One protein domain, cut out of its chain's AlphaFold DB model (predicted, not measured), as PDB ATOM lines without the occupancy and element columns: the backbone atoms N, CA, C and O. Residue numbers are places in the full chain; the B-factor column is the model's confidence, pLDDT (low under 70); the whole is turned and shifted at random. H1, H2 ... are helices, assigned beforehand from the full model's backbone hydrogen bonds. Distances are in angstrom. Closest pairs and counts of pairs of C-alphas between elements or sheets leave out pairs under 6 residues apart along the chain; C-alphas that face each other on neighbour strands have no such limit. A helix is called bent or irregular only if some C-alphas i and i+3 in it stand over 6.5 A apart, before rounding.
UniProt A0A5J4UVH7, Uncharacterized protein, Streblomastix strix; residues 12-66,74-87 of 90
ATOM      1  N   HIS A  12     100.003 137.152 142.466       69.69
ATOM      2  CA  HIS A  12     101.147 136.315 142.836       69.69
ATOM      3  C   HIS A  12     100.706 135.084 143.624       69.69
ATOM      4  O   HIS A  12     101.199 133.981 143.379       69.69
ATOM      5  N   LYS A  13      99.709 135.247 144.503       74.44
ATOM      6  CA  LYS A  13      99.110 134.129 145.246       74.44
ATOM      7  C   LYS A  13      98.443 133.108 144.319       74.44
ATOM      8  O   LYS A  13      98.572 131.913 144.560       74.44
ATOM      9  N   ARG A  14      97.810 133.542 143.221       69.94
ATOM     10  CA  ARG A  14      97.255 132.622 142.206       69.94
ATOM     11  C   ARG A  14      98.323 131.810 141.493       69.94
ATOM     12  O   ARG A  14      98.121 130.627 141.266       69.94
ATOM     13  N   ILE A  15      99.451 132.432 141.151       70.12
ATOM     14  CA  ILE A  15     100.554 131.749 140.462       70.12
ATOM     15  C   ILE A  15     101.153 130.668 141.369       70.12
ATOM     16  O   ILE A  15     101.391 129.548 140.917       70.12
ATOM     17  N   ALA A  16     101.374 130.989 142.646       78.00
ATOM     18  CA  ALA A  16     101.850 130.018 143.626       78.00
ATOM     19  C   ALA A  16     100.853 128.861 143.807       78.00
ATOM     20  O   ALA A  16     101.250 127.697 143.789       78.00
ATOM     21  N   GLU A  17      99.559 129.173 143.897       80.50
ATOM     22  CA  GLU A  17      98.503 128.172 144.059       80.50
ATOM     23  C   GLU A  17      98.345 127.277 142.821       80.50
ATOM     24  O   GLU A  17      98.240 126.059 142.954       80.50
ATOM     25  N   GLY A  18      98.426 127.840 141.613       79.75
ATOM     26  CA  GLY A  18      98.420 127.078 140.363       79.75
ATOM     27  C   GLY A  18      99.586 126.095 140.274       79.75
ATOM     28  O   GLY A  18      99.379 124.927 139.950       79.75
ATOM     29  N   LYS A  19     100.800 126.521 140.653       80.56
ATOM     30  CA  LYS A  19     101.967 125.623 140.731       80.56
ATOM     31  C   LYS A  19     101.772 124.517 141.767       80.56
ATOM     32  O   LYS A  19     102.067 123.359 141.485       80.56
ATOM     33  N   ARG A  20     101.249 124.851 142.951       86.31
ATOM     34  CA  ARG A  20     100.960 123.873 144.010       86.31
ATOM     35  C   ARG A  20      99.962 122.813 143.538       86.31
ATOM     36  O   ARG A  20     100.174 121.624 143.764       86.31
ATOM     37  N   LEU A  21      98.893 123.237 142.869       86.62
ATOM     38  CA  LEU A  21      97.861 122.345 142.343       86.62
ATOM     39  C   LEU A  21      98.378 121.472 141.199       86.62
ATOM     40  O   LEU A  21      98.025 120.299 141.149       86.62
ATOM     41  N   LEU A  22      99.258 121.997 140.347       85.56
ATOM     42  CA  LEU A  22      99.947 121.204 139.329       85.56
ATOM     43  C   LEU A  22     100.838 120.122 139.944       85.56
ATOM     44  O   LEU A  22     100.732 118.964 139.557       85.56
ATOM     45  N   PHE A  23     101.660 120.444 140.946       87.88
ATOM     46  CA  PHE A  23     102.444 119.412 141.637       87.88
ATOM     47  C   PHE A  23     101.557 118.343 142.271       87.88
ATOM     48  O   PHE A  23     101.858 117.157 142.166       87.88
ATOM     49  N   SER A  24     100.431 118.750 142.865       90.06
ATOM     50  CA  SER A  24      99.441 117.811 143.389       90.06
ATOM     51  C   SER A  24      98.802 116.959 142.290       90.06
ATOM     52  O   SER A  24      98.534 115.787 142.533       90.06
ATOM     53  N   PHE A  25      98.556 117.522 141.105       87.69
ATOM     54  CA  PHE A  25      98.002 116.813 139.951       87.69
ATOM     55  C   PHE A  25      98.964 115.734 139.436       87.69
ATOM     56  O   PHE A  25      98.537 114.616 139.172       87.69
ATOM     57  N   TYR A  26     100.266 116.032 139.387       85.81
ATOM     58  CA  TYR A  26     101.310 115.065 139.032       85.81
ATOM     59  C   TYR A  26     101.695 114.108 140.174       85.81
ATOM     60  O   TYR A  26     102.562 113.257 139.991       85.81
ATOM     61  N   GLY A  27     101.098 114.243 141.364       90.38
ATOM     62  CA  GLY A  27     101.451 113.431 142.533       90.38
ATOM     63  C   GLY A  27     102.881 113.660 143.041       90.38
ATOM     64  O   GLY A  27     103.470 112.768 143.647       90.38
ATOM     65  N   ILE A  28     103.462 114.838 142.789       89.50
ATOM     66  CA  ILE A  28     104.849 115.159 143.143       89.50
ATOM     67  C   ILE A  28     104.911 115.721 144.571       89.50
ATOM     68  O   ILE A  28     104.392 116.816 144.821       89.50
ATOM     69  N   PRO A  29     105.578 115.030 145.515       92.06
ATOM     70  CA  PRO A  29     105.763 115.543 146.866       92.06
ATOM     71  C   PRO A  29     106.729 116.733 146.875       92.06
ATOM     72  O   PRO A  29     107.600 116.846 146.011       92.06
ATOM     73  N   GLU A  30     106.610 117.600 147.881       88.31
ATOM     74  CA  GLU A  30     107.387 118.846 148.000       88.31
ATOM     75  C   GLU A  30     108.904 118.631 147.899       88.31
ATOM     76  O   GLU A  30     109.587 119.336 147.154       88.31
ATOM     77  N   SER A  31     109.414 117.580 148.544       91.94
ATOM     78  CA  SER A  31     110.826 117.176 148.490       91.94
ATOM     79  C   SER A  31     111.340 116.919 147.068       91.94
ATOM     80  O   SER A  31     112.520 117.132 146.787       91.94
ATOM     81  N   ASN A  32     110.457 116.507 146.154       88.12
ATOM     82  CA  ASN A  32     110.797 116.146 144.783       88.12
ATOM     83  C   ASN A  32     110.480 117.253 143.773       88.12
ATOM     84  O   ASN A  32     110.911 117.148 142.627       88.12
ATOM     85  N   GLN A  33     109.801 118.336 144.164       86.56
ATOM     86  CA  GLN A  33     109.414 119.416 143.245       86.56
ATOM     87  C   GLN A  33     110.623 120.055 142.557       86.56
ATOM     88  O   GLN A  33     110.610 120.281 141.350       86.56
ATOM     89  N   ARG A  34     111.711 120.297 143.302       84.44
ATOM     90  CA  ARG A  34     112.945 120.862 142.730       84.44
ATOM     91  C   ARG A  34     113.588 119.925 141.708       84.44
ATOM     92  O   ARG A  34     114.141 120.404 140.723       84.44
ATOM     93  N   LYS A  35     113.555 118.614 141.961       86.19
ATOM     94  CA  LYS A  35     114.080 117.603 141.035       86.19
ATOM     95  C   LYS A  35     113.198 117.525 139.788       86.19
ATOM     96  O   LYS A  35     113.721 117.640 138.687       86.19
ATOM     97  N   PHE A  36     111.882 117.465 139.978       83.31
ATOM     98  CA  PHE A  36     110.895 117.480 138.903       83.31
ATOM     99  C   PHE A  36     111.091 118.679 137.971       83.31
ATOM    100  O   PHE A  36     111.222 118.488 136.776       83.31
ATOM    101  N   LEU A  37     111.223 119.899 138.500       77.31
ATOM    102  CA  LEU A  37     111.429 121.097 137.673       77.31
ATOM    103  C   LEU A  37     112.772 121.129 136.922       77.31
ATOM    104  O   LEU A  37     112.909 121.881 135.963       77.31
ATOM    105  N   LYS A  38     113.782 120.368 137.362       76.31
ATOM    106  CA  LYS A  38     115.048 120.232 136.622       76.31
ATOM    107  C   LYS A  38     114.924 119.249 135.462       76.31
ATOM    108  O   LYS A  38     115.532 119.473 134.424       76.31
ATOM    109  N   GLU A  39     114.185 118.163 135.669       75.12
ATOM    110  CA  GLU A  39     113.992 117.088 134.686       75.12
ATOM    111  C   GLU A  39     112.858 117.405 133.701       75.12
ATOM    112  O   GLU A  39     112.867 116.946 132.563       75.12
ATOM    113  N   TYR A  40     111.906 118.229 134.130       69.88
ATOM    114  CA  TYR A  40     110.716 118.626 133.398       69.88
ATOM    115  C   TYR A  40     110.602 120.155 133.485       69.88
ATOM    116  O   TYR A  40     109.964 120.694 134.396       69.88
ATOM    117  N   PRO A  41     111.296 120.896 132.600       63.25
ATOM    118  CA  PRO A  41     111.540 122.323 132.802       63.25
ATOM    119  C   PRO A  41     110.298 123.205 132.535       63.25
ATOM    120  O   PRO A  41     110.377 124.432 132.598       63.25
ATOM    121  N   GLY A  42     109.142 122.586 132.294       67.62
ATOM    122  CA  GLY A  42     107.844 123.205 132.066       67.62
ATOM    123  C   GLY A  42     106.713 122.240 132.419       67.62
ATOM    124  O   GLY A  42     106.943 121.042 132.450       67.62
ATOM    125  N   PHE A  43     105.502 122.722 132.696       74.81
ATOM    126  CA  PHE A  43     104.335 121.842 132.873       74.81
ATOM    127  C   PHE A  43     103.654 121.591 131.525       74.81
ATOM    128  O   PHE A  43     103.639 122.487 130.682       74.81
ATOM    129  N   ASN A  44     103.066 120.405 131.330       77.00
ATOM    130  CA  ASN A  44     102.316 120.115 130.110       77.00
ATOM    131  C   ASN A  44     101.092 121.041 130.012       77.00
ATOM    132  O   ASN A  44     100.329 121.173 130.974       77.00
ATOM    133  N   GLN A  45     100.891 121.659 128.845       75.12
ATOM    134  CA  GLN A  45      99.795 122.602 128.630       75.12
ATOM    135  C   GLN A  45      98.417 121.965 128.864       75.12
ATOM    136  O   GLN A  45      97.580 122.558 129.542       75.12
ATOM    137  N   ASN A  46      98.175 120.753 128.358       80.38
ATOM    138  CA  ASN A  46      96.872 120.093 128.489       80.38
ATOM    139  C   ASN A  46      96.533 119.799 129.951       80.38
ATOM    140  O   ASN A  46      95.386 119.948 130.370       80.38
ATOM    141  N   ASP A  47      97.521 119.395 130.741       82.50
ATOM    142  CA  ASP A  47      97.318 119.132 132.163       82.50
ATOM    143  C   ASP A  47      97.055 120.418 132.938       82.50
ATOM    144  O   ASP A  47      96.162 120.470 133.785       82.50
ATOM    145  N   ALA A  48      97.764 121.491 132.605       79.06
ATOM    146  CA  ALA A  48      97.502 122.781 133.205       79.06
ATOM    147  C   ALA A  48      96.149 123.369 132.834       79.06
ATOM    148  O   ALA A  48      95.513 123.949 133.709       79.06
ATOM    149  N   ASN A  49      95.670 123.170 131.607       79.06
ATOM    150  CA  ASN A  49      94.317 123.559 131.222       79.06
ATOM    151  C   ASN A  49      93.279 122.818 132.076       79.06
ATOM    152  O   ASN A  49      92.418 123.458 132.674       79.06
ATOM    153  N   LYS A  50      93.426 121.496 132.268       83.69
ATOM    154  CA  LYS A  50      92.533 120.709 133.144       83.69
ATOM    155  C   LYS A  50      92.520 121.230 134.583       83.69
ATOM    156  O   LYS A  50      91.465 121.301 135.213       83.69
ATOM    157  N   VAL A  51      93.686 121.572 135.139       81.56
ATOM    158  CA  VAL A  51      93.780 122.118 136.505       81.56
ATOM    159  C   VAL A  51      93.199 123.537 136.559       81.56
ATOM    160  O   VAL A  51      92.474 123.860 137.500       81.56
ATOM    161  N   ALA A  52      93.468 124.370 135.554       78.81
ATOM    162  CA  ALA A  52      92.953 125.731 135.454       78.81
ATOM    163  C   ALA A  52      91.422 125.749 135.390       78.81
ATOM    164  O   ALA A  52      90.801 126.474 136.164       78.81
ATOM    165  N   GLU A  53      90.818 124.907 134.549       79.94
ATOM    166  CA  GLU A  53      89.367 124.732 134.447       79.94
ATOM    167  C   GLU A  53      88.767 124.231 135.759       79.94
ATOM    168  O   GLU A  53      87.853 124.849 136.303       79.94
ATOM    169  N   LYS A  54      89.319 123.146 136.320       82.69
ATOM    170  CA  LYS A  54      88.788 122.520 137.539       82.69
ATOM    171  C   LYS A  54      88.741 123.478 138.727       82.69
ATOM    172  O   LYS A  54      87.813 123.411 139.531       82.69
ATOM    173  N   TYR A  55      89.752 124.329 138.874       75.44
ATOM    174  CA  TYR A  55      89.869 125.237 140.017       75.44
ATOM    175  C   TYR A  55      89.527 126.694 139.676       75.44
ATOM    176  O   TYR A  55      89.554 127.541 140.571       75.44
ATOM    177  N   ASN A  56      89.164 126.982 138.421       73.38
ATOM    178  CA  ASN A  56      88.948 128.329 137.887       73.38
ATOM    179  C   ASN A  56      90.084 129.285 138.299       73.38
ATOM    180  O   ASN A  56      89.874 130.321 138.940       73.38
ATOM    181  N   ILE A  57      91.321 128.884 138.000       72.00
ATOM    182  CA  ILE A  57      92.530 129.644 138.326       72.00
ATOM    183  C   ILE A  57      93.393 129.876 137.090       72.00
ATOM    184  O   ILE A  57      93.534 129.024 136.222       72.00
ATOM    185  N   ASN A  58      94.049 131.034 137.062       65.69
ATOM    186  CA  ASN A  58      95.095 131.328 136.092       65.69
ATOM    187  C   ASN A  58      96.357 130.529 136.435       65.69
ATOM    188  O   ASN A  58      96.982 130.800 137.463       65.69
ATOM    189  N   ILE A  59      96.758 129.605 135.563       66.44
ATOM    190  CA  ILE A  59      98.012 128.862 135.699       66.44
ATOM    191  C   ILE A  59      98.979 129.329 134.628       66.44
ATOM    192  O   ILE A  59      98.790 129.036 133.455       66.44
ATOM    193  N   ILE A  60     100.042 130.011 135.055       61.44
ATOM    194  CA  ILE A  60     101.161 130.311 134.165       61.44
ATOM    195  C   ILE A  60     101.918 129.014 133.918       61.44
ATOM    196  O   ILE A  60     102.651 128.539 134.791       61.44
ATOM    197  N   CYS A  61     101.730 128.457 132.730       60.78
ATOM    198  CA  CYS A  61     102.630 127.442 132.210       60.78
ATOM    199  C   CYS A  61     103.835 128.088 131.566       60.78
ATOM    200  O   CYS A  61     103.786 129.240 131.150       60.78
ATOM    201  N   TYR A  62     104.914 127.326 131.542       56.31
ATOM    202  CA  TYR A  62     106.093 127.607 130.755       56.31
ATOM    203  C   TYR A  62     106.247 126.382 129.878       56.31
ATOM    204  O   TYR A  62     106.620 125.328 130.377       56.31
ATOM    205  N   GLU A  63     105.859 126.486 128.618       52.91
ATOM    206  CA  GLU A  63     106.133 125.440 127.641       52.91
ATOM    207  C   GLU A  63     107.366 125.847 126.842       52.91
ATOM    208  O   GLU A  63     107.483 127.004 126.426       52.91
ATOM    209  N   TYR A  64     108.285 124.900 126.652       53.81
ATOM    210  CA  TYR A  64     109.343 125.057 125.667       53.81
ATOM    211  C   TYR A  64     108.752 124.728 124.310       53.81
ATOM    212  O   TYR A  64     108.584 123.562 123.960       53.81
ATOM    213  N   VAL A  65     108.400 125.772 123.567       48.72
ATOM    214  CA  VAL A  65     107.906 125.629 122.202       48.72
ATOM    215  C   VAL A  65     109.123 125.412 121.309       48.72
ATOM    216  O   VAL A  65     109.834 126.353 120.962       48.72
ATOM    217  N   GLY A  66     109.414 124.152 121.002       50.28
ATOM    218  CA  GLY A  66     110.333 123.808 119.930       50.28
ATOM    219  C   GLY A  66     109.577 123.857 118.614       50.28
ATOM    220  O   GLY A  66     109.040 122.841 118.195       50.28
ATOM    221  N   GLN A  74     121.239 122.562 123.354       46.84
ATOM    222  CA  GLN A  74     121.999 123.430 124.260       46.84
ATOM    223  C   GLN A  74     121.277 124.722 124.664       46.84
ATOM    224  O   GLN A  74     121.689 125.354 125.641       46.84
ATOM    225  N   LYS A  75     120.225 125.155 123.954       45.34
ATOM    226  CA  LYS A  75     119.581 126.460 124.202       45.34
ATOM    227  C   LYS A  75     118.060 126.397 124.054       45.34
ATOM    228  O   LYS A  75     117.532 126.827 123.030       45.34
ATOM    229  N   PRO A  76     117.331 125.960 125.090       46.34
ATOM    230  CA  PRO A  76     115.882 125.941 125.030       46.34
ATOM    231  C   PRO A  76     115.386 127.394 125.137       46.34
ATOM    232  O   PRO A  76     115.520 128.052 126.173       46.34
ATOM    233  N   LYS A  77     114.922 127.954 124.014       50.00
ATOM    234  CA  LYS A  77     114.554 129.368 123.900       50.00
ATOM    235  C   LYS A  77     113.039 129.510 123.834       50.00
ATOM    236  O   LYS A  77     112.388 128.913 122.994       50.00
ATOM    237  N   TYR A  78     112.560 130.386 124.710       50.28
ATOM    238  CA  TYR A  78     111.203 130.904 124.886       50.28
ATOM    239  C   TYR A  78     110.318 130.178 125.903       50.28
ATOM    240  O   TYR A  78     110.194 128.962 125.958       50.28
ATOM    241  N   GLN A  79     109.731 131.027 126.744       49.56
ATOM    242  CA  GLN A  79     108.839 130.734 127.852       49.56
ATOM    243  C   GLN A  79     107.462 131.264 127.452       49.56
ATOM    244  O   GLN A  79     107.256 132.479 127.459       49.56
ATOM    245  N   ARG A  80     106.525 130.393 127.072       49.75
ATOM    246  CA  ARG A  80     105.162 130.833 126.741       49.75
ATOM    247  C   ARG A  80     104.319 130.921 128.007       49.75
ATOM    248  O   ARG A  80     103.943 129.888 128.540       49.75
ATOM    249  N   GLN A  81     104.009 132.136 128.462       52.84
ATOM    250  CA  GLN A  81     103.018 132.359 129.517       52.84
ATOM    251  C   GLN A  81     101.621 132.093 128.953       52.84
ATOM    252  O   GLN A  81     101.206 132.754 128.007       52.84
ATOM    253  N   ILE A  82     100.890 131.165 129.564       53.34
ATOM    254  CA  ILE A  82      99.472 130.935 129.271       53.34
ATOM    255  C   ILE A  82      98.670 131.491 130.447       53.34
ATOM    256  O   ILE A  82      98.942 131.146 131.596       53.34
ATOM    257  N   SER A  83      97.728 132.397 130.201       52.62
ATOM    258  CA  SER A  83      96.728 132.802 131.189       52.62
ATOM    259  C   SER A  83      95.353 132.258 130.792       52.62
ATOM    260  O   SER A  83      95.076 132.061 129.618       52.62
ATOM    261  N   TYR A  84      94.469 132.000 131.757       48.12
ATOM    262  CA  TYR A  84      93.087 131.568 131.494       48.12
ATOM    263  C   TYR A  84      92.317 132.602 130.660       48.12
ATOM    264  O   TYR A  84      91.405 132.256 129.924       48.12
ATOM    265  N   THR A  85      92.720 133.874 130.724       47.59
ATOM    266  CA  THR A  85      92.201 134.929 129.845       47.59
ATOM    267  C   THR A  85      92.588 134.694 128.380       47.59
ATOM    268  O   THR A  85      91.798 135.014 127.503       47.59
ATOM    269  N   ASP A  86      93.736 134.060 128.119       42.38
ATOM    270  CA  ASP A  86      94.173 133.640 126.778       42.38
ATOM    271  C   ASP A  86      93.530 132.314 126.326       42.38
ATOM    272  O   ASP A  86      93.619 131.967 125.155       42.38
ATOM    273  N   MET A  87      92.909 131.552 127.239       42.75
ATOM    274  CA  MET A  87      92.135 130.345 126.899       42.75
ATOM    275  C   MET A  87      90.679 130.660 126.540       42.75
ATOM    276  O   MET A  87      90.017 129.831 125.929       42.75
TER     277      MET A  87
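Overview. This is residues 12 to 66 and 74 to 87 of the 90 residues of an uncharacterized protein of Streblomastix strix (UniProt A0A5J4UVH7). Three helices make an angular, loosely joined group: H1 packs on H3 at a wide angle, and H2 comes near H1 without clearly packing on it. Residues 57 to 66 and 74 to 83 form two extended stretches that run out and back, paired over a short length, and the small helix H4 ends the printed part near H3. The printed part has 69 residues with four named helices, in the order H1, H2, H3, H4, and no named strand; the class is all helix. The whole is compact, with a radius of gyration of the C-alphas of 11.9 A, and the C-alphas span 36 by 29 by 21 A.

Along the chain. H1 is residues 12 to 25, 20.0 A from first to last C-alpha, and begins with C-alpha 12 at (101.147, 136.315, 142.836). H2 is residues 30 to 39, 15.0 A long, and is irregular: C-alphas 31 and 34 are 7.2 A apart. H3 is residues 45 to 55, 15.3 A long, and begins with C-alpha 45 at (99.795, 122.602, 128.630). H4 is residues 84 to 87, 4.8 A long, and ends with C-alpha 87 at (92.135, 130.345, 126.899).

Arrangement. H1 and H3 touch, and their closest C-alphas, those of Leu 22 and Ala 48, are 6.8 A apart. Their lines are only just about perpendicular, at 71 degrees. H1 and H2 are close but not clearly touching: their closest C-alphas, those of Phe 23 and Gln 33, are 7.2 A apart. The lines of H1 and H2 are about perpendicular, at 89 degrees, though the line of H2 is a rough one. H2 and H3 are apart. H3 and H4 are close but not clearly touching, with the closest C-alphas, those of Ala 52 and Tyr 84, 7.1 A apart. H4 is apart from H1 and from H2. Residues 62 to 63 pair with residues 80 to 81, antiparallel. In H1 and H3 every O i to N i+4 pair is within hydrogen-bond range; in H2 4 of 6 are, and H4 is too short for such a pair.

Size, cuts and confidence. The two C-alphas farthest apart are those of Asn 56 and Gln 74, at 36.1 A. Residues 67 to 73 are cut out, and C-alphas 66 and 74 are 12.4 A apart across the cut. The links from H1 to H2 and from H2 to H3 are tight, and the link from H3 to H4 is the one across the cut. The mean pLDDT of the printed part is 70.9; 28 residues are under 70, among them residues 58 to 66 and 74 to 87.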